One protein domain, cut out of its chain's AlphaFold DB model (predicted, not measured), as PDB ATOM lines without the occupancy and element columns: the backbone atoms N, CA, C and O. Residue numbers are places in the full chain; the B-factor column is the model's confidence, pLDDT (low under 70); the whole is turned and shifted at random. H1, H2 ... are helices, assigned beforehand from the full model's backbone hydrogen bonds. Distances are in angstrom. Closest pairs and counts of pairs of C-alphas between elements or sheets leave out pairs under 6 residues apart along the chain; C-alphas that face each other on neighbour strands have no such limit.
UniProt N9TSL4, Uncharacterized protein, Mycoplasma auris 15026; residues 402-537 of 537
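What this domain is: This is residues 402 to 537 of the 537 residues of an uncharacterized protein of Mycoplasma auris 15026 (UniProt N9TSL4). One very long helix, H6, makes the long axis, and H4 folds back along its first part, with the short H5 at the turn between them. A small cluster of three shorter helices, H1, H2 and H3, sits beside the middle of H6; H3 packs on H6, H1 packs on H3, and residues 523 to 537 stick out beyond the body as a free tail, mostly helix. The printed part has 136 residues with six named helices, in the order H1 H2 H3 H4 H5 H6, and no named strand; the class is all helix. The whole is loose, with a radius of gyration of the C-alphas of 19.6 A, and spans 77 by 30 by 25 A.

Where its parts are: H6, residues 489 to 535, measures 68.9 A from C-alpha 489 at (-97.370, 10.070, 97.938) to C-alpha 535 at (-119.524, 67.920, 67.876). H4, residues 455 to 478, is 34.4 A long. H5 is residues 480 to 483, 5.2 A. H3, residues 432 to 444, is 18.2 A long. H1, residues 402 to 410, begins with C-alpha 402 at (-92.415, 40.731, 73.521) and measures 12.0 A. H2, residues 416 to 422, measures 9.9 A.

How they stand to each other: H6 touches H4 with residues 491 to 509 alone, opposite ways at a shallow tilt of 31 degrees; their closest C-alphas, of Asn 469 and Ala 498, are 5.5 A apart. H6 touches H3 with residues 500 to 511 alone, opposite ways at a steep tilt of 41 degrees, the closest C-alphas being those of Asn 441 and Ala 504, 4.7 A. H3 touches H1 the same way at a shallow tilt of 13 degrees, with the C-alphas of Asn 405 and Gln 436 closest, 6.7 A. H1 touches H2 at a steep tilt of 63 degrees, opposite ways, closest at the C-alphas of Ile 406 and Ala 419, 5.6 A. H2 and H6 are close but not clearly touching, about perpendicular at 81 degrees, with the C-alphas of Leu 422 and Leu 512 closest at 7.4 A. H5 touches no helix; it is close to H4 but not clearly touching, the C-alphas of Ile 476 and Tyr 482 being closest at 6.8 A. H1 is apart from H4 and from H6. In H1, H2, H3 and H4 every O i to N i+4 pair is within hydrogen-bond range, in H6 41 of 43 are, and H5 is too short for such a pair.

The domain as a whole: The C-alphas of Thr 486 and Lys 537 are the two farthest apart, 77.1 A. Residues 523 to 537, of which 523 to 535 belong to H6, stand free; without them the body spans 56 by 29 by 24 A. The printed part has no cut and no long link. Mean pLDDT of the printed part is 75.9, and 21 residues are under 70, among them residues 424 to 430 and 529 to 537.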
ATOM      1  N   ARG A 402     -91.166  41.049  74.231       71.38
ATOM      2  CA  ARG A 402     -92.415  40.731  73.521       71.38
ATOM      3  C   ARG A 402     -92.191  39.748  72.374       71.38
ATOM      4  O   ARG A 402     -92.979  38.828  72.206       71.38
ATOM      5  N   SER A 403     -91.138  39.924  71.578       74.31
ATOM      6  CA  SER A 403     -90.816  38.992  70.493       74.31
ATOM      7  C   SER A 403     -90.441  37.610  71.026       74.31
ATOM      8  O   SER A 403     -90.858  36.613  70.445       74.31
ATOM      9  N   GLN A 404     -89.697  37.545  72.133       79.25
ATOM     10  CA  GLN A 404     -89.382  36.297  72.831       79.25
ATOM     11  C   GLN A 404     -90.657  35.628  73.364       79.25
ATOM     12  O   GLN A 404     -90.851  34.440  73.138       79.25
ATOM     13  N   ASN A 405     -91.579  36.398  73.941       76.56
ATOM     14  CA  ASN A 405     -92.842  35.903  74.494       76.56
ATOM     15  C   ASN A 405     -93.821  35.444  73.403       76.56
ATOM     16  O   ASN A 405     -94.451  34.399  73.532       76.56
ATOM     17  N   ILE A 406     -93.893  36.162  72.277       79.69
ATOM     18  CA  ILE A 406     -94.623  35.708  71.084       79.69
ATOM     19  C   ILE A 406     -94.003  34.413  70.561       79.69
ATOM     20  O   ILE A 406     -94.740  33.490  70.225       79.69
ATOM     21  N   SER A 407     -92.669  34.338  70.495       80.25
ATOM     22  CA  SER A 407     -91.951  33.144  70.041       80.25
ATOM     23  C   SER A 407     -92.183  31.946  70.961       80.25
ATOM     24  O   SER A 407     -92.313  30.837  70.460       80.25
ATOM     25  N   ALA A 408     -92.264  32.162  72.275       77.69
ATOM     26  CA  ALA A 408     -92.539  31.119  73.261       77.69
ATOM     27  C   ALA A 408     -93.967  30.562  73.140       77.69
ATOM     28  O   ALA A 408     -94.175  29.365  73.301       77.69
ATOM     29  N   LEU A 409     -94.947  31.411  72.809       74.75
ATOM     30  CA  LEU A 409     -96.324  30.974  72.550       74.75
ATOM     31  C   LEU A 409     -96.460  30.275  71.188       74.75
ATOM     32  O   LEU A 409     -97.135  29.254  71.079       74.75
ATOM     33  N   THR A 410     -95.791  30.788  70.151       78.50
ATOM     34  CA  THR A 410     -95.830  30.186  68.803       78.50
ATOM     35  C   THR A 410     -95.077  28.864  68.722       78.50
ATOM     36  O   THR A 410     -95.544  27.961  68.038       78.50
ATOM     37  N   SER A 411     -93.968  28.691  69.450       75.75
ATOM     38  CA  SER A 411     -93.271  27.397  69.528       75.75
ATOM     39  C   SER A 411     -94.085  26.312  70.236       75.75
ATOM     40  O   SER A 411     -93.765  25.133  70.122       75.75
ATOM     41  N   LYS A 412     -95.146  26.702  70.950       69.00
ATOM     42  CA  LYS A 412     -96.119  25.800  71.571       69.00
ATOM     43  C   LYS A 412     -97.392  25.617  70.745       69.00
ATOM     44  O   LYS A 412     -98.259  24.864  71.158       69.00
ATOM     45  N   GLY A 413     -97.485  26.254  69.577       69.12
ATOM     46  CA  GLY A 413     -98.573  26.043  68.624       69.12
ATOM     47  C   GLY A 413     -99.664  27.116  68.607       69.12
ATOM     48  O   GLY A 413    -100.551  27.048  67.763       69.12
ATOM     49  N   VAL A 414     -99.572  28.156  69.449       75.19
ATOM     50  CA  VAL A 414    -100.487  29.308  69.365       75.19
ATOM     51  C   VAL A 414    -100.238  30.060  68.062       75.19
ATOM     52  O   VAL A 414     -99.106  30.470  67.790       75.19
ATOM     53  N   ASP A 415    -101.290  30.340  67.290       78.69
ATOM     54  CA  ASP A 415    -101.148  31.146  66.078       78.69
ATOM     55  C   ASP A 415    -100.514  32.522  66.375       78.69
ATOM     56  O   ASP A 415    -100.831  33.223  67.343       78.69
ATOM     57  N   LYS A 416     -99.612  32.960  65.492       79.94
ATOM     58  CA  LYS A 416     -98.838  34.197  65.666       79.94
ATOM     59  C   LYS A 416     -99.724  35.442  65.775       79.94
ATOM     60  O   LYS A 416     -99.333  36.405  66.441       79.94
ATOM     61  N   LYS A 417    -100.886  35.476  65.113       76.06
ATOM     62  CA  LYS A 417    -101.847  36.588  65.216       76.06
ATOM     63  C   LYS A 417    -102.559  36.554  66.565       76.06
ATOM     64  O   LYS A 417    -102.762  37.615  67.155       76.06
ATOM     65  N   VAL A 418    -102.870  35.366  67.077       76.06
ATOM     66  CA  VAL A 418    -103.459  35.171  68.408       76.06
ATOM     67  C   VAL A 418    -102.473  35.605  69.494       76.06
ATOM     68  O   VAL A 418    -102.800  36.499  70.270       76.06
ATOM     69  N   ALA A 419    -101.227  35.123  69.465       78.31
ATOM     70  CA  ALA A 419    -100.165  35.533  70.394       78.31
ATOM     71  C   ALA A 419     -99.924  37.058  70.394       78.31
ATOM     72  O   ALA A 419     -99.773  37.682  71.446       78.31
ATOM     73  N   LYS A 420     -99.954  37.694  69.213       79.69
ATOM     74  CA  LYS A 420     -99.846  39.157  69.085       79.69
ATOM     75  C   LYS A 420    -101.027  39.907  69.696       79.69
ATOM     76  O   LYS A 420    -100.817  40.983  70.245       79.69
ATOM     77  N   ASN A 421    -102.241  39.376  69.573       73.38
ATOM     78  CA  ASN A 421    -103.443  39.992  70.132       73.38
ATOM     79  C   ASN A 421    -103.532  39.807  71.654       73.38
ATOM     80  O   ASN A 421    -104.002  40.716  72.336       73.38
ATOM     81  N   LEU A 422    -103.050  38.678  72.187       72.88
ATOM     82  CA  LEU A 422    -103.015  38.389  73.627       72.88
ATOM     83  C   LEU A 422    -102.061  39.319  74.380       72.88
ATOM     84  O   LEU A 422    -102.406  39.841  75.434       72.88
ATOM     85  N   LEU A 423    -100.889  39.587  73.800       76.38
ATOM     86  CA  LEU A 423     -99.857  40.440  74.397       76.38
ATOM     87  C   LEU A 423    -100.034  41.940  74.068       76.38
ATOM     88  O   LEU A 423     -99.110  42.730  74.267       76.38
ATOM     89  N   GLY A 424    -101.215  42.340  73.575       64.25
ATOM     90  CA  GLY A 424    -101.585  43.726  73.253       64.25
ATOM     91  C   GLY A 424    -101.190  44.176  71.837       64.25
ATOM     92  O   GLY A 424    -100.196  43.722  71.267       64.25
ATOM     93  N   LYS A 425    -101.970  45.095  71.239       59.72
ATOM     94  CA  LYS A 425    -101.605  45.787  69.980       59.72
ATOM     95  C   LYS A 425    -100.479  46.801  70.242       59.72
ATOM     96  O   LYS A 425    -100.246  47.165  71.387       59.72
ATOM     97  N   SER A 426     -99.774  47.256  69.196       53.28
ATOM     98  CA  SER A 426     -98.613  48.169  69.324       53.28
ATOM     99  C   SER A 426     -98.874  49.413  70.170       53.28
ATOM    100  O   SER A 426     -97.935  49.941  70.751       53.28
ATOM    101  N   ASP A 427    -100.131  49.839  70.255       45.59
ATOM    102  CA  ASP A 427    -100.507  51.126  70.833       45.59
ATOM    103  C   ASP A 427    -100.970  51.003  72.300       45.59
ATOM    104  O   ASP A 427    -101.147  52.008  72.976       45.59
ATOM    105  N   VAL A 428    -101.136  49.774  72.814       52.03
ATOM    106  CA  VAL A 428    -101.498  49.477  74.213       52.03
ATOM    107  C   VAL A 428    -100.625  48.310  74.682       52.03
ATOM    108  O   VAL A 428    -101.060  47.157  74.723       52.03
ATOM    109  N   MET A 429     -99.342  48.585  74.929       58.41
ATOM    110  CA  MET A 429     -98.381  47.558  75.343       58.41
ATOM    111  C   MET A 429     -98.450  47.299  76.849       58.41
ATOM    112  O   MET A 429     -98.391  48.222  77.659       58.41
ATOM    113  N   PHE A 430     -98.504  46.025  77.233       62.34
ATOM    114  CA  PHE A 430     -98.311  45.619  78.623       62.34
ATOM    115  C   PHE A 430     -96.848  45.776  79.044       62.34
ATOM    116  O   PHE A 430     -95.946  45.587  78.225       62.34
ATOM    117  N   ASN A 431     -96.616  46.024  80.336       72.69
ATOM    118  CA  ASN A 431     -95.289  45.888  80.935       72.69
ATOM    119  C   ASN A 431     -94.746  44.462  80.647       72.69
ATOM    120  O   ASN A 431     -95.491  43.495  80.845       72.69
ATOM    121  N   PRO A 432     -93.485  44.310  80.197       69.44
ATOM    122  CA  PRO A 432     -92.847  43.015  79.951       69.44
ATOM    123  C   PRO A 432     -93.006  41.974  81.068       69.44
ATOM    124  O   PRO A 432     -93.132  40.794  80.762       69.44
ATOM    125  N   GLN A 433     -93.047  42.392  82.338       74.12
ATOM    126  CA  GLN A 433     -93.268  41.482  83.472       74.12
ATOM    127  C   GLN A 433     -94.646  40.809  83.411       74.12
ATOM    128  O   GLN A 433     -94.741  39.594  83.530       74.12
ATOM    129  N   LYS A 434     -95.702  41.572  83.111       74.12
ATOM    130  CA  LYS A 434     -97.062  41.027  82.961       74.12
ATOM    131  C   LYS A 434     -97.198  40.144  81.726       74.12
ATOM    132  O   LYS A 434     -97.956  39.185  81.733       74.12
ATOM    133  N   GLN A 435     -96.464  40.457  80.656       74.06
ATOM    134  CA  GLN A 435     -96.427  39.600  79.468       74.06
ATOM    135  C   GLN A 435     -95.789  38.246  79.777       74.06
ATOM    136  O   GLN A 435     -96.267  37.234  79.280       74.06
ATOM    137  N   GLN A 436     -94.723  38.240  80.579       78.12
ATOM    138  CA  GLN A 436     -94.070  37.016  81.029       78.12
ATOM    139  C   GLN A 436     -95.005  36.190  81.916       78.12
ATOM    140  O   GLN A 436     -95.183  35.007  81.669       78.12
ATOM    141  N   GLU A 437     -95.689  36.837  82.858       78.62
ATOM    142  CA  GLU A 437     -96.650  36.192  83.757       78.62
ATOM    143  C   GLU A 437     -97.803  35.510  82.997       78.62
ATOM    144  O   GLU A 437     -98.157  34.377  83.299       78.62
ATOM    145  N   ILE A 438     -98.338  36.153  81.949       78.75
ATOM    146  CA  ILE A 438     -99.365  35.556  81.077       78.75
ATOM    147  C   ILE A 438     -98.821  34.313  80.361       78.75
ATOM    148  O   ILE A 438     -99.510  33.299  80.274       78.75
ATOM    149  N   VAL A 439     -97.591  34.380  79.843       81.50
ATOM    150  CA  VAL A 439     -96.954  33.249  79.148       81.50
ATOM    151  C   VAL A 439     -96.691  32.099  80.114       81.50
ATOM    152  O   VAL A 439     -96.975  30.953  79.772       81.50
ATOM    153  N   ASP A 440     -96.200  32.392  81.314       82.50
ATOM    154  CA  ASP A 440     -95.894  31.385  82.326       82.50
ATOM    155  C   ASP A 440     -97.177  30.736  82.865       82.50
ATOM    156  O   ASP A 440     -97.235  29.516  82.985       82.50
ATOM    157  N   ASN A 441     -98.252  31.504  83.074       81.00
ATOM    158  CA  ASN A 441     -99.560  30.965  83.464       81.00
ATOM    159  C   ASN A 441    -100.171  30.069  82.373       81.00
ATOM    160  O   ASN A 441    -100.696  29.001  82.673       81.00
ATOM    161  N   ILE A 442    -100.058  30.462  81.098       80.31
ATOM    162  CA  ILE A 442    -100.504  29.641  79.959       80.31
ATOM    163  C   ILE A 442     -99.620  28.396  79.781       80.31
ATOM    164  O   ILE A 442    -100.095  27.352  79.352       80.31
ATOM    165  N   LYS A 443     -98.329  28.475  80.111       80.44
ATOM    166  CA  LYS A 443     -97.425  27.319  80.077       80.44
ATOM    167  C   LYS A 443     -97.742  26.336  81.207       80.44
ATOM    168  O   LYS A 443     -97.739  25.128  80.988       80.44
ATOM    169  N   ASN A 444     -98.027  26.859  82.395       80.88
ATOM    170  CA  ASN A 444     -98.273  26.075  83.601       80.88
ATOM    171  C   ASN A 444     -99.703  25.511  83.675       80.88
ATOM    172  O   ASN A 444     -99.960  24.646  84.505       80.88
ATOM    173  N   SER A 445    -100.621  25.943  82.802       75.75
ATOM    174  CA  SER A 445    -101.979  25.381  82.699       75.75
ATOM    175  C   SER A 445    -102.028  23.993  82.045       75.75
ATOM    176  O   SER A 445    -103.059  23.323  82.107       75.75
ATOM    177  N   GLY A 446    -100.930  23.549  81.416       72.25
ATOM    178  CA  GLY A 446    -100.820  22.222  80.800       72.25
ATOM    179  C   GLY A 446    -101.664  22.028  79.535       72.25
ATOM    180  O   GLY A 446    -101.932  20.892  79.160       72.25
ATOM    181  N   ILE A 447    -102.100  23.116  78.897       78.12
ATOM    182  CA  ILE A 447    -102.953  23.084  77.703       78.12
ATOM    183  C   ILE A 447    -102.131  22.748  76.458       78.12
ATOM    184  O   ILE A 447    -101.044  23.296  76.256       78.12
ATOM    185  N   ASP A 448    -102.682  21.899  75.590       76.56
ATOM    186  CA  ASP A 448    -102.157  21.709  74.241       76.56
ATOM    187  C   ASP A 448    -102.533  22.908  73.362       76.56
ATOM    188  O   ASP A 448    -103.672  23.086  72.928       76.56
ATOM    189  N   LEU A 449    -101.550  23.767  73.113       76.19
ATOM    190  CA  LEU A 449    -101.742  25.005  72.371       76.19
ATOM    191  C   LEU A 449    -101.669  24.808  70.847       76.19
ATOM    192  O   LEU A 449    -101.903  25.770  70.118       76.19
ATOM    193  N   SER A 450    -101.403  23.590  70.355       71.31
ATOM    194  CA  SER A 450    -101.282  23.274  68.920       71.31
ATOM    195  C   SER A 450    -102.551  23.532  68.105       71.31
ATOM    196  O   SER A 450    -102.476  23.763  66.897       71.31
ATOM    197  N   LYS A 451    -103.715  23.558  68.764       69.00
ATOM    198  CA  LYS A 451    -105.032  23.769  68.142       69.00
ATOM    199  C   LYS A 451    -105.565  25.198  68.300       69.00
ATOM    200  O   LYS A 451    -106.667  25.507  67.847       69.00
ATOM    201  N   VAL A 452    -104.794  26.098  68.913       75.94
ATOM    202  CA  VAL A 452    -105.242  27.460  69.228       75.94
ATOM    203  C   VAL A 452    -105.052  28.390  68.025       75.94
ATOM    204  O   VAL A 452    -104.031  29.063  67.863       75.94
ATOM    205  N   ASN A 453    -106.085  28.459  67.181       77.25
ATOM    206  CA  ASN A 453    -106.122  29.296  65.974       77.25
ATOM    207  C   ASN A 453    -106.822  30.654  66.175       77.25
ATOM    208  O   ASN A 453    -106.720  31.549  65.332       77.25
ATOM    209  N   SER A 454    -107.521  30.835  67.295       79.12
ATOM    210  CA  SER A 454    -108.245  32.056  67.618       79.12
ATOM    211  C   SER A 454    -108.173  32.370  69.114       79.12
ATOM    212  O   SER A 454    -107.790  31.557  69.951       79.12
ATOM    213  N   LYS A 455    -108.546  33.598  69.472       74.94
ATOM    214  CA  LYS A 455    -108.677  33.974  70.882       74.94
ATOM    215  C   LYS A 455    -109.814  33.204  71.565       74.94
ATOM    216  O   LYS A 455    -109.647  32.787  72.702       74.94
ATOM    217  N   GLY A 456    -110.923  32.992  70.849       73.50
ATOM    218  CA  GLY A 456    -112.047  32.196  71.338       73.50
ATOM    219  C   GLY A 456    -111.626  30.759  71.638       73.50
ATOM    220  O   GLY A 456    -111.899  30.280  72.727       73.50
ATOM    221  N   SER A 457    -110.854  30.120  70.751       77.38
ATOM    222  CA  SER A 457    -110.347  28.763  71.001       77.38
ATOM    223  C   SER A 457    -109.415  28.696  72.215       77.38
ATOM    224  O   SER A 457    -109.472  27.727  72.953       77.38
ATOM    225  N   LEU A 458    -108.590  29.724  72.470       80.12
ATOM    226  CA  LEU A 458    -107.760  29.759  73.682       80.12
ATOM    227  C   LEU A 458    -108.604  29.865  74.958       80.12
ATOM    228  O   LEU A 458    -108.306  29.201  75.944       80.12
ATOM    229  N   GLU A 459    -109.634  30.713  74.952       78.69
ATOM    230  CA  GLU A 459    -110.556  30.862  76.085       78.69
ATOM    231  C   GLU A 459    -111.330  29.559  76.332       78.69
ATOM    232  O   GLU A 459    -111.471  29.145  77.481       78.69
ATOM    233  N   THR A 460    -111.746  28.869  75.266       78.94
ATOM    234  CA  THR A 460    -112.372  27.544  75.340       78.94
ATOM    235  C   THR A 460    -111.427  26.497  75.928       78.94
ATOM    236  O   THR A 460    -111.812  25.813  76.868       78.94
ATOM    237  N   GLU A 461    -110.184  26.402  75.457       79.31
ATOM    238  CA  GLU A 461    -109.192  25.449  75.982       79.31
ATOM    239  C   GLU A 461    -108.821  25.736  77.448       79.31
ATOM    240  O   GLU A 461    -108.699  24.819  78.262       79.31
ATOM    241  N   LEU A 462    -108.710  27.014  77.833       83.19
ATOM    242  CA  LEU A 462    -108.519  27.414  79.233       83.19
ATOM    243  C   LEU A 462    -109.721  27.020  80.097       83.19
ATOM    244  O   LEU A 462    -109.545  26.524  81.207       83.19
ATOM    245  N   PHE A 463    -110.943  27.194  79.595       80.44
ATOM    246  CA  PHE A 463    -112.150  26.802  80.316       80.44
ATOM    247  C   PHE A 463    -112.275  25.277  80.458       80.44
ATOM    248  O   PHE A 463    -112.576  24.787  81.547       80.44
ATOM    249  N   ILE A 464    -111.968  24.524  79.395       81.19
ATOM    250  CA  ILE A 464    -111.928  23.056  79.407       81.19
ATOM    251  C   ILE A 464    -110.875  22.566  80.405       81.19
ATOM    252  O   ILE A 464    -111.188  21.738  81.258       81.19
ATOM    253  N   SER A 465    -109.659  23.121  80.373       83.06
ATOM    254  CA  SER A 465    -108.593  22.785  81.327       83.06
ATOM    255  C   SER A 465    -108.989  23.100  82.770       83.06
ATOM    256  O   SER A 465    -108.743  22.295  83.669       83.06
ATOM    257  N   LYS A 466    -109.664  24.231  83.021       85.38
ATOM    258  CA  LYS A 466    -110.188  24.559  84.355       85.38
ATOM    259  C   LYS A 466    -111.178  23.497  84.833       85.38
ATOM    260  O   LYS A 466    -111.050  23.010  85.953       85.38
ATOM    261  N   HIS A 467    -112.141  23.135  83.988       79.69
ATOM    262  CA  HIS A 467    -113.167  22.152  84.324       79.69
ATOM    263  C   HIS A 467    -112.570  20.757  84.554       79.69
ATOM    264  O   HIS A 467    -112.903  20.102  85.538       79.69
ATOM    265  N   PHE A 468    -111.634  20.336  83.704       84.88
ATOM    266  CA  PHE A 468    -110.938  19.057  83.830       84.88
ATOM    267  C   PHE A 468    -110.103  18.976  85.115       84.88
ATOM    268  O   PHE A 468    -110.219  18.013  85.871       84.88
ATOM    269  N   ASN A 469    -109.307  20.009  85.415       82.50
ATOM    270  CA  ASN A 469    -108.506  20.045  86.640       82.50
ATOM    271  C   ASN A 469    -109.393  20.084  87.895       82.50
ATOM    272  O   ASN A 469    -109.110  19.366  88.850       82.50
ATOM    273  N   GLN A 470    -110.502  20.834  87.877       84.19
ATOM    274  CA  GLN A 470    -111.472  20.845  88.976       84.19
ATOM    275  C   GLN A 470    -112.116  19.466  89.182       84.19
ATOM    276  O   GLN A 470    -112.267  19.024  90.319       84.19
ATOM    277  N   GLN A 471    -112.478  18.766  88.102       82.94
ATOM    278  CA  GLN A 471    -112.991  17.397  88.187       82.94
ATOM    279  C   GLN A 471    -111.950  16.440  88.776       82.94
ATOM    280  O   GLN A 471    -112.298  15.668  89.667       82.94
ATOM    281  N   LYS A 472    -110.681  16.538  88.352       85.38
ATOM    282  CA  LYS A 472    -109.577  15.723  88.885       85.38
ATOM    283  C   LYS A 472    -109.315  16.001  90.371       85.38
ATOM    284  O   LYS A 472    -109.127  15.076  91.157       85.38
ATOM    285  N   ILE A 473    -109.356  17.267  90.788       85.75
ATOM    286  CA  ILE A 473    -109.241  17.650  92.205       85.75
ATOM    287  C   ILE A 473    -110.397  17.058  93.006       85.75
ATOM    288  O   ILE A 473    -110.169  16.422  94.033       85.75
ATOM    289  N   ASN A 474    -111.626  17.193  92.504       86.06
ATOM    290  CA  ASN A 474    -112.810  16.655  93.163       86.06
ATOM    291  C   ASN A 474    -112.777  15.122  93.241       86.06
ATOM    292  O   ASN A 474    -113.198  14.573  94.256       86.06
ATOM    293  N   SER A 475    -112.288  14.414  92.217       84.31
ATOM    294  CA  SER A 475    -112.188  12.949  92.242       84.31
ATOM    295  C   SER A 475    -111.144  12.466  93.247       84.31
ATOM    296  O   SER A 475    -111.410  11.521  93.986       84.31
ATOM    297  N   ILE A 476    -109.993  13.145  93.334       84.94
ATOM    298  CA  ILE A 476    -108.940  12.799  94.299       84.94
ATOM    299  C   ILE A 476    -109.396  13.111  95.730       84.94
ATOM    300  O   ILE A 476    -109.301  12.245  96.598       84.94
ATOM    301  N   GLN A 477    -109.970  14.295  95.973       83.88
ATOM    302  CA  GLN A 477    -110.473  14.698  97.294       83.88
ATOM    303  C   GLN A 477    -111.645  13.837  97.779       83.88
ATOM    304  O   GLN A 477    -111.823  13.645  98.983       83.88
ATOM    305  N   ASN A 478    -112.451  13.306  96.855       84.81
ATOM    306  CA  ASN A 478    -113.559  12.417  97.189       84.81
ATOM    307  C   ASN A 478    -113.176  10.940  97.293       84.81
ATOM    308  O   ASN A 478    -114.017  10.152  97.738       84.81
ATOM    309  N   SER A 479    -111.943  10.571  96.938       83.62
ATOM    310  CA  SER A 479    -111.461   9.199  97.061       83.62
ATOM    311  C   SER A 479    -111.444   8.753  98.529       83.62
ATOM    312  O   SER A 479    -111.205   9.542  99.450       83.62
ATOM    313  N   LYS A 480    -111.725   7.466  98.767       80.19
ATOM    314  CA  LYS A 480    -111.713   6.894 100.126       80.19
ATOM    315  C   LYS A 480    -110.319   6.985 100.754       80.19
ATOM    316  O   LYS A 480    -110.229   7.186 101.958       80.19
ATOM    317  N   GLU A 481    -109.269   6.872  99.945       76.12
ATOM    318  CA  GLU A 481    -107.866   6.932 100.371       76.12
ATOM    319  C   GLU A 481    -107.486   8.320 100.890       76.12
ATOM    320  O   GLU A 481    -106.929   8.442 101.979       76.12
ATOM    321  N   TYR A 482    -107.868   9.378 100.171       80.31
ATOM    322  CA  TYR A 482    -107.617  10.749 100.611       80.31
ATOM    323  C   TYR A 482    -108.429  11.105 101.864       80.31
ATOM    324  O   TYR A 482    -107.885  11.654 102.820       80.31
ATOM    325  N   LYS A 483    -109.716  10.721 101.917       79.88
ATOM    326  CA  LYS A 483    -110.592  10.971 103.080       79.88
ATOM    327  C   LYS A 483    -110.158  10.234 104.348       79.88
ATOM    328  O   LYS A 483    -110.415  10.724 105.443       79.88
ATOM    329  N   LYS A 484    -109.526   9.068 104.207       82.25
ATOM    330  CA  LYS A 484    -109.002   8.273 105.328       82.25
ATOM    331  C   LYS A 484    -107.564   8.637 105.716       82.25
ATOM    332  O   LYS A 484    -107.043   8.046 106.652       82.25
ATOM    333  N   GLY A 485    -106.927   9.581 105.016       78.75
ATOM    334  CA  GLY A 485    -105.534   9.966 105.264       78.75
ATOM    335  C   GLY A 485    -104.502   8.914 104.838       78.75
ATOM    336  O   GLY A 485    -103.358   8.986 105.272       78.75
ATOM    337  N   THR A 486    -104.885   7.949 103.998       79.69
ATOM    338  CA  THR A 486    -104.028   6.843 103.529       79.69
ATOM    339  C   THR A 486    -103.632   6.987 102.057       79.69
ATOM    340  O   THR A 486    -103.274   6.001 101.419       79.69
ATOM    341  N   ALA A 487    -103.759   8.186 101.483       80.00
ATOM    342  CA  ALA A 487    -103.373   8.445 100.100       80.00
ATOM    343  C   ALA A 487    -101.865   8.234  99.906       80.00
ATOM    344  O   ALA A 487    -101.058   8.705 100.710       80.00
ATOM    345  N   SER A 488    -101.496   7.557  98.818       84.50
ATOM    346  CA  SER A 488    -100.098   7.420  98.412       84.50
ATOM    347  C   SER A 488     -99.463   8.788  98.138       84.50
ATOM    348  O   SER A 488    -100.139   9.760  97.782       84.50
ATOM    349  N   GLU A 489     -98.138   8.865  98.271       83.50
ATOM    350  CA  GLU A 489     -97.370  10.070  97.938       83.50
ATOM    351  C   GLU A 489     -97.603  10.506  96.481       83.50
ATOM    352  O   GLU A 489     -97.713  11.697  96.190       83.50
ATOM    353  N   GLU A 490     -97.787   9.539  95.582       84.50
ATOM    354  CA  GLU A 490     -98.158   9.754  94.183       84.50
ATOM    355  C   GLU A 490     -99.506  10.480  94.049       84.50
ATOM    356  O   GLU A 490     -99.574  11.531  93.415       84.50
ATOM    357  N   THR A 491    -100.552  10.022  94.746       80.38
ATOM    358  CA  THR A 491    -101.880  10.665  94.752       80.38
ATOM    359  C   THR A 491    -101.837  12.088  95.325       80.38
ATOM    360  O   THR A 491    -102.522  12.993  94.839       80.38
ATOM    361  N   ILE A 492    -101.004  12.324  96.344       81.00
ATOM    362  CA  ILE A 492    -100.795  13.660  96.924       81.00
ATOM    363  C   ILE A 492    -100.062  14.577  95.935       81.00
ATOM    364  O   ILE A 492    -100.408  15.757  95.811       81.00
ATOM    365  N   ASN A 493     -99.069  14.055  95.217       86.19
ATOM    366  CA  ASN A 493     -98.328  14.802  94.205       86.19
ATOM    367  C   ASN A 493     -99.206  15.134  92.992       86.19
ATOM    368  O   ASN A 493     -99.202  16.281  92.541       86.19
ATOM    369  N   GLU A 494    -100.048  14.202  92.545       83.56
ATOM    370  CA  GLU A 494    -101.047  14.451  91.505       83.56
ATOM    371  C   GLU A 494    -102.061  15.530  91.903       83.56
ATOM    372  O   GLU A 494    -102.417  16.382  91.083       83.56
ATOM    373  N   LEU A 495    -102.514  15.537  93.164       83.94
ATOM    374  CA  LEU A 495    -103.413  16.574  93.676       83.94
ATOM    375  C   LEU A 495    -102.737  17.948  93.678       83.94
ATOM    376  O   LEU A 495    -103.331  18.932  93.233       83.94
ATOM    377  N   LYS A 496    -101.488  18.028  94.156       85.69
ATOM    378  CA  LYS A 496    -100.701  19.272  94.143       85.69
ATOM    379  C   LYS A 496    -100.506  19.783  92.717       85.69
ATOM    380  O   LYS A 496    -100.660  20.980  92.473       85.69
ATOM    381  N   GLU A 497    -100.208  18.895  91.774       87.12
ATOM    382  CA  GLU A 497    -100.057  19.247  90.365       87.12
ATOM    383  C   GLU A 497    -101.373  19.768  89.770       87.12
ATOM    384  O   GLU A 497    -101.379  20.821  89.129       87.12
ATOM    385  N   ALA A 498    -102.498  19.096  90.030       80.25
ATOM    386  CA  ALA A 498    -103.814  19.519  89.553       80.25
ATOM    387  C   ALA A 498    -104.229  20.886  90.128       80.25
ATOM    388  O   ALA A 498    -104.707  21.745  89.385       80.25
ATOM    389  N   ILE A 499    -103.978  21.134  91.422       82.44
ATOM    390  CA  ILE A 499    -104.227  22.434  92.075       82.44
ATOM    391  C   ILE A 499    -103.365  23.536  91.447       82.44
ATOM    392  O   ILE A 499    -103.855  24.637  91.186       82.44
ATOM    393  N   ASN A 500    -102.089  23.255  91.181       84.75
ATOM    394  CA  ASN A 500    -101.184  24.220  90.560       84.75
ATOM    395  C   ASN A 500    -101.599  24.544  89.118       84.75
ATOM    396  O   ASN A 500    -101.636  25.722  88.750       84.75
ATOM    397  N   LYS A 501    -101.988  23.531  88.330       85.12
ATOM    398  CA  LYS A 501    -102.530  23.713  86.974       85.12
ATOM    399  C   LYS A 501    -103.827  24.521  86.995       85.12
ATOM    400  O   LYS A 501    -103.957  25.463  86.218       85.12
ATOM    401  N   GLN A 502    -104.746  24.231  87.919       84.00
ATOM    402  CA  GLN A 502    -105.984  25.002  88.063       84.00
ATOM    403  C   GLN A 502    -105.707  26.475  88.394       84.00
ATOM    404  O   GLN A 502    -106.257  27.357  87.733       84.00
ATOM    405  N   LYS A 503    -104.832  26.758  89.368       85.56
ATOM    406  CA  LYS A 503    -104.461  28.136  89.732       85.56
ATOM    407  C   LYS A 503    -103.823  28.887  88.561       85.56
ATOM    408  O   LYS A 503    -104.156  30.047  88.326       85.56
ATOM    409  N   ALA A 504    -102.942  28.233  87.802       79.69
ATOM    410  CA  ALA A 504    -102.336  28.815  86.604       79.69
ATOM    411  C   ALA A 504    -103.393  29.153  85.536       79.69
ATOM    412  O   ALA A 504    -103.383  30.253  84.979       79.69
ATOM    413  N   THR A 505    -104.353  28.253  85.309       80.81
ATOM    414  CA  THR A 505    -105.479  28.466  84.389       80.81
ATOM    415  C   THR A 505    -106.380  29.624  84.829       80.81
ATOM    416  O   THR A 505    -106.735  30.473  84.013       80.81
ATOM    417  N   GLU A 506    -106.720  29.719  86.116       82.31
ATOM    418  CA  GLU A 506    -107.541  30.811  86.657       82.31
ATOM    419  C   GLU A 506    -106.845  32.171  86.552       82.31
ATOM    420  O   GLU A 506    -107.466  33.156  86.141       82.31
ATOM    421  N   ASN A 507    -105.545  32.217  86.845       84.12
ATOM    422  CA  ASN A 507    -104.743  33.425  86.688       84.12
ATOM    423  C   ASN A 507    -104.660  33.857  85.218       84.12
ATOM    424  O   ASN A 507    -104.828  35.043  84.924       84.12
ATOM    425  N   ALA A 508    -104.476  32.913  84.286       78.25
ATOM    426  CA  ALA A 508    -104.489  33.196  82.853       78.25
ATOM    427  C   ALA A 508    -105.843  33.771  82.396       78.25
ATOM    428  O   ALA A 508    -105.868  34.797  81.716       78.25
ATOM    429  N   ILE A 509    -106.967  33.173  82.811       81.75
ATOM    430  CA  ILE A 509    -108.319  33.665  82.482       81.75
ATOM    431  C   ILE A 509    -108.527  35.083  83.028       81.75
ATOM    432  O   ILE A 509    -108.901  35.986  82.276       81.75
ATOM    433  N   LYS A 510    -108.218  35.318  84.309       84.31
ATOM    434  CA  LYS A 510    -108.384  36.629  84.954       84.31
ATOM    435  C   LYS A 510    -107.564  37.717  84.255       84.31
ATOM    436  O   LYS A 510    -108.070  38.807  83.986       84.31
ATOM    437  N   GLN A 511    -106.316  37.414  83.897       80.25
ATOM    438  CA  GLN A 511    -105.457  38.337  83.156       80.25
ATOM    439  C   GLN A 511    -106.009  38.630  81.754       80.25
ATOM    440  O   GLN A 511    -105.981  39.780  81.310       80.25
ATOM    441  N   LEU A 512    -106.556  37.629  81.055       78.38
ATOM    442  CA  LEU A 512    -107.196  37.837  79.756       78.38
ATOM    443  C   LEU A 512    -108.417  38.753  79.861       78.38
ATOM    444  O   LEU A 512    -108.539  39.682  79.061       78.38
ATOM    445  N   GLU A 513    -109.277  38.561  80.858       81.12
ATOM    446  CA  GLU A 513    -110.446  39.414  81.095       81.12
ATOM    447  C   GLU A 513    -110.065  40.861  81.429       81.12
ATOM    448  O   GLU A 513    -110.628  41.807  80.865       81.12
ATOM    449  N   GLU A 514    -109.076  41.061  82.303       80.38
ATOM    450  CA  GLU A 514    -108.540  42.391  82.612       80.38
ATOM    451  C   GLU A 514    -107.988  43.082  81.358       80.38
ATOM    452  O   GLU A 514    -108.210  44.281  81.145       80.38
ATOM    453  N   ASN A 515    -107.321  42.323  80.488       72.06
ATOM    454  CA  ASN A 515    -106.794  42.820  79.222       72.06
ATOM    455  C   ASN A 515    -107.918  43.230  78.268       72.06
ATOM    456  O   ASN A 515    -107.842  44.288  77.639       72.06
ATOM    457  N   GLN A 516    -108.994  42.443  78.192       76.69
ATOM    458  CA  GLN A 516    -110.171  42.809  77.410       76.69
ATOM    459  C   GLN A 516    -110.802  44.111  77.906       76.69
ATOM    460  O   GLN A 516    -111.118  44.985  77.096       76.69
ATOM    461  N   LYS A 517    -110.962  44.256  79.226       80.25
ATOM    462  CA  LYS A 517    -111.528  45.461  79.844       80.25
ATOM    463  C   LYS A 517    -110.680  46.689  79.523       80.25
ATOM    464  O   LYS A 517    -111.222  47.688  79.059       80.25
ATOM    465  N   LYS A 518    -109.351  46.604  79.659       75.88
ATOM    466  CA  LYS A 518    -108.432  47.706  79.315       75.88
ATOM    467  C   LYS A 518    -108.501  48.095  77.841       75.88
ATOM    468  O   LYS A 518    -108.611  49.279  77.538       75.88
ATOM    469  N   ILE A 519    -108.500  47.118  76.931       71.56
ATOM    470  CA  ILE A 519    -108.611  47.380  75.488       71.56
ATOM    471  C   ILE A 519    -109.944  48.066  75.163       71.56
ATOM    472  O   ILE A 519    -109.949  49.040  74.413       71.56
ATOM    473  N   LYS A 520    -111.061  47.608  75.744       76.94
ATOM    474  CA  LYS A 520    -112.380  48.237  75.559       76.94
ATOM    475  C   LYS A 520    -112.409  49.670  76.101       76.94
ATOM    476  O   LYS A 520    -112.926  50.555  75.424       76.94
ATOM    477  N   THR A 521    -111.821  49.922  77.273       77.81
ATOM    478  CA  THR A 521    -111.735  51.269  77.863       77.81
ATOM    479  C   THR A 521    -110.904  52.216  77.000       77.81
ATOM    480  O   THR A 521    -111.346  53.328  76.724       77.81
ATOM    481  N   GLU A 522    -109.740  51.781  76.515       73.62
ATOM    482  CA  GLU A 522    -108.891  52.598  75.638       73.62
ATOM    483  C   GLU A 522    -109.537  52.836  74.266       73.62
ATOM    484  O   GLU A 522    -109.511  53.950  73.750       73.62
ATOM    485  N   GLN A 523    -110.221  51.838  73.699       72.25
ATOM    486  CA  GLN A 523    -111.019  52.030  72.483       72.25
ATOM    487  C   GLN A 523    -112.167  53.019  72.700       72.25
ATOM    488  O   GLN A 523    -112.413  53.860  71.839       72.25
ATOM    489  N   LYS A 524    -112.839  52.969  73.856       78.88
ATOM    490  CA  LYS A 524    -113.888  53.930  74.217       78.88
ATOM    491  C   LYS A 524    -113.320  55.345  74.337       78.88
ATOM    492  O   LYS A 524    -113.906  56.259  73.767       78.88
ATOM    493  N   LYS A 525    -112.163  55.530  74.986       77.31
ATOM    494  CA  LYS A 525    -111.461  56.828  75.044       77.31
ATOM    495  C   LYS A 525    -111.079  57.337  73.655       77.31
ATOM    496  O   LYS A 525    -111.307  58.500  73.345       77.31
ATOM    497  N   LEU A 526    -110.555  56.462  72.797       69.69
ATOM    498  CA  LEU A 526    -110.148  56.812  71.436       69.69
ATOM    499  C   LEU A 526    -111.349  57.162  70.543       69.69
ATOM    500  O   LEU A 526    -111.258  58.055  69.705       69.69
ATOM    501  N   ASN A 527    -112.488  56.498  70.745       73.12
ATOM    502  CA  ASN A 527    -113.739  56.815  70.060       73.12
ATOM    503  C   ASN A 527    -114.376  58.108  70.593       73.12
ATOM    504  O   ASN A 527    -114.867  58.897  69.793       73.12
ATOM    505  N   LEU A 528    -114.303  58.374  71.901       75.44
ATOM    506  CA  LEU A 528    -114.726  59.647  72.499       75.44
ATOM    507  C   LEU A 528    -113.872  60.813  71.984       75.44
ATOM    508  O   LEU A 528    -114.422  61.821  71.559       75.44
ATOM    509  N   ALA A 529    -112.548  60.653  71.906       66.06
ATOM    510  CA  ALA A 529    -111.651  61.658  71.328       66.06
ATOM    511  C   ALA A 529    -111.954  61.942  69.843       66.06
ATOM    512  O   ALA A 529    -111.803  63.067  69.373       66.06
ATOM    513  N   LYS A 530    -112.422  60.936  69.093       67.75
ATOM    514  CA  LYS A 530    -112.887  61.110  67.707       67.75
ATOM    515  C   LYS A 530    -114.277  61.748  67.620       67.75
ATOM    516  O   LYS A 530    -114.515  62.517  66.697       67.75
ATOM    517  N   GLY A 531    -115.171  61.449  68.563       57.59
ATOM    518  CA  GLY A 531    -116.528  61.998  68.626       57.59
ATOM    519  C   GLY A 531    -116.575  63.466  69.054       57.59
ATOM    520  O   GLY A 531    -117.303  64.246  68.452       57.59
ATOM    521  N   VAL A 532    -115.742  63.877  70.016       47.88
ATOM    522  CA  VAL A 532    -115.641  65.280  70.469       47.88
ATOM    523  C   VAL A 532    -115.199  66.211  69.330       47.88
ATOM    524  O   VAL A 532    -115.710  67.323  69.214       47.88
ATOM    525  N   ASN A 533    -114.355  65.726  68.412       45.72
ATOM    526  CA  ASN A 533    -113.949  66.458  67.204       45.72
ATOM    527  C   ASN A 533    -115.052  66.591  66.131       45.72
ATOM    528  O   ASN A 533    -114.882  67.363  65.190       45.72
ATOM    529  N   ASN A 534    -116.158  65.849  66.251       45.44
ATOM    530  CA  ASN A 534    -117.311  65.943  65.347       45.44
ATOM    531  C   ASN A 534    -118.466  66.788  65.916       45.44
ATOM    532  O   ASN A 534    -119.348  67.141  65.147       45.44
ATOM    533  N   VAL A 535    -118.472  67.104  67.219       41.66
ATOM    534  CA  VAL A 535    -119.524  67.920  67.876       41.66
ATOM    535  C   VAL A 535    -119.084  69.381  68.084       41.66
ATOM    536  O   VAL A 535    -119.909  70.248  68.330       41.66
ATOM    537  N   THR A 536    -117.787  69.680  67.948       39.56
ATOM    538  CA  THR A 536    -117.229  71.051  67.998       39.56
ATOM    539  C   THR A 536    -116.980  71.669  66.610       39.56
ATOM    540  O   THR A 536    -116.255  72.655  66.485       39.56
ATOM    541  N   LYS A 537    -117.590  71.101  65.567       35.81
ATOM    542  CA  LYS A 537    -117.771  71.713  64.241       35.81
ATOM    543  C   LYS A 537    -119.244  72.007  64.041       35.81
ATOM    544  O   LYS A 537    -119.522  72.982  63.312       35.81
TER     545      LYS A 537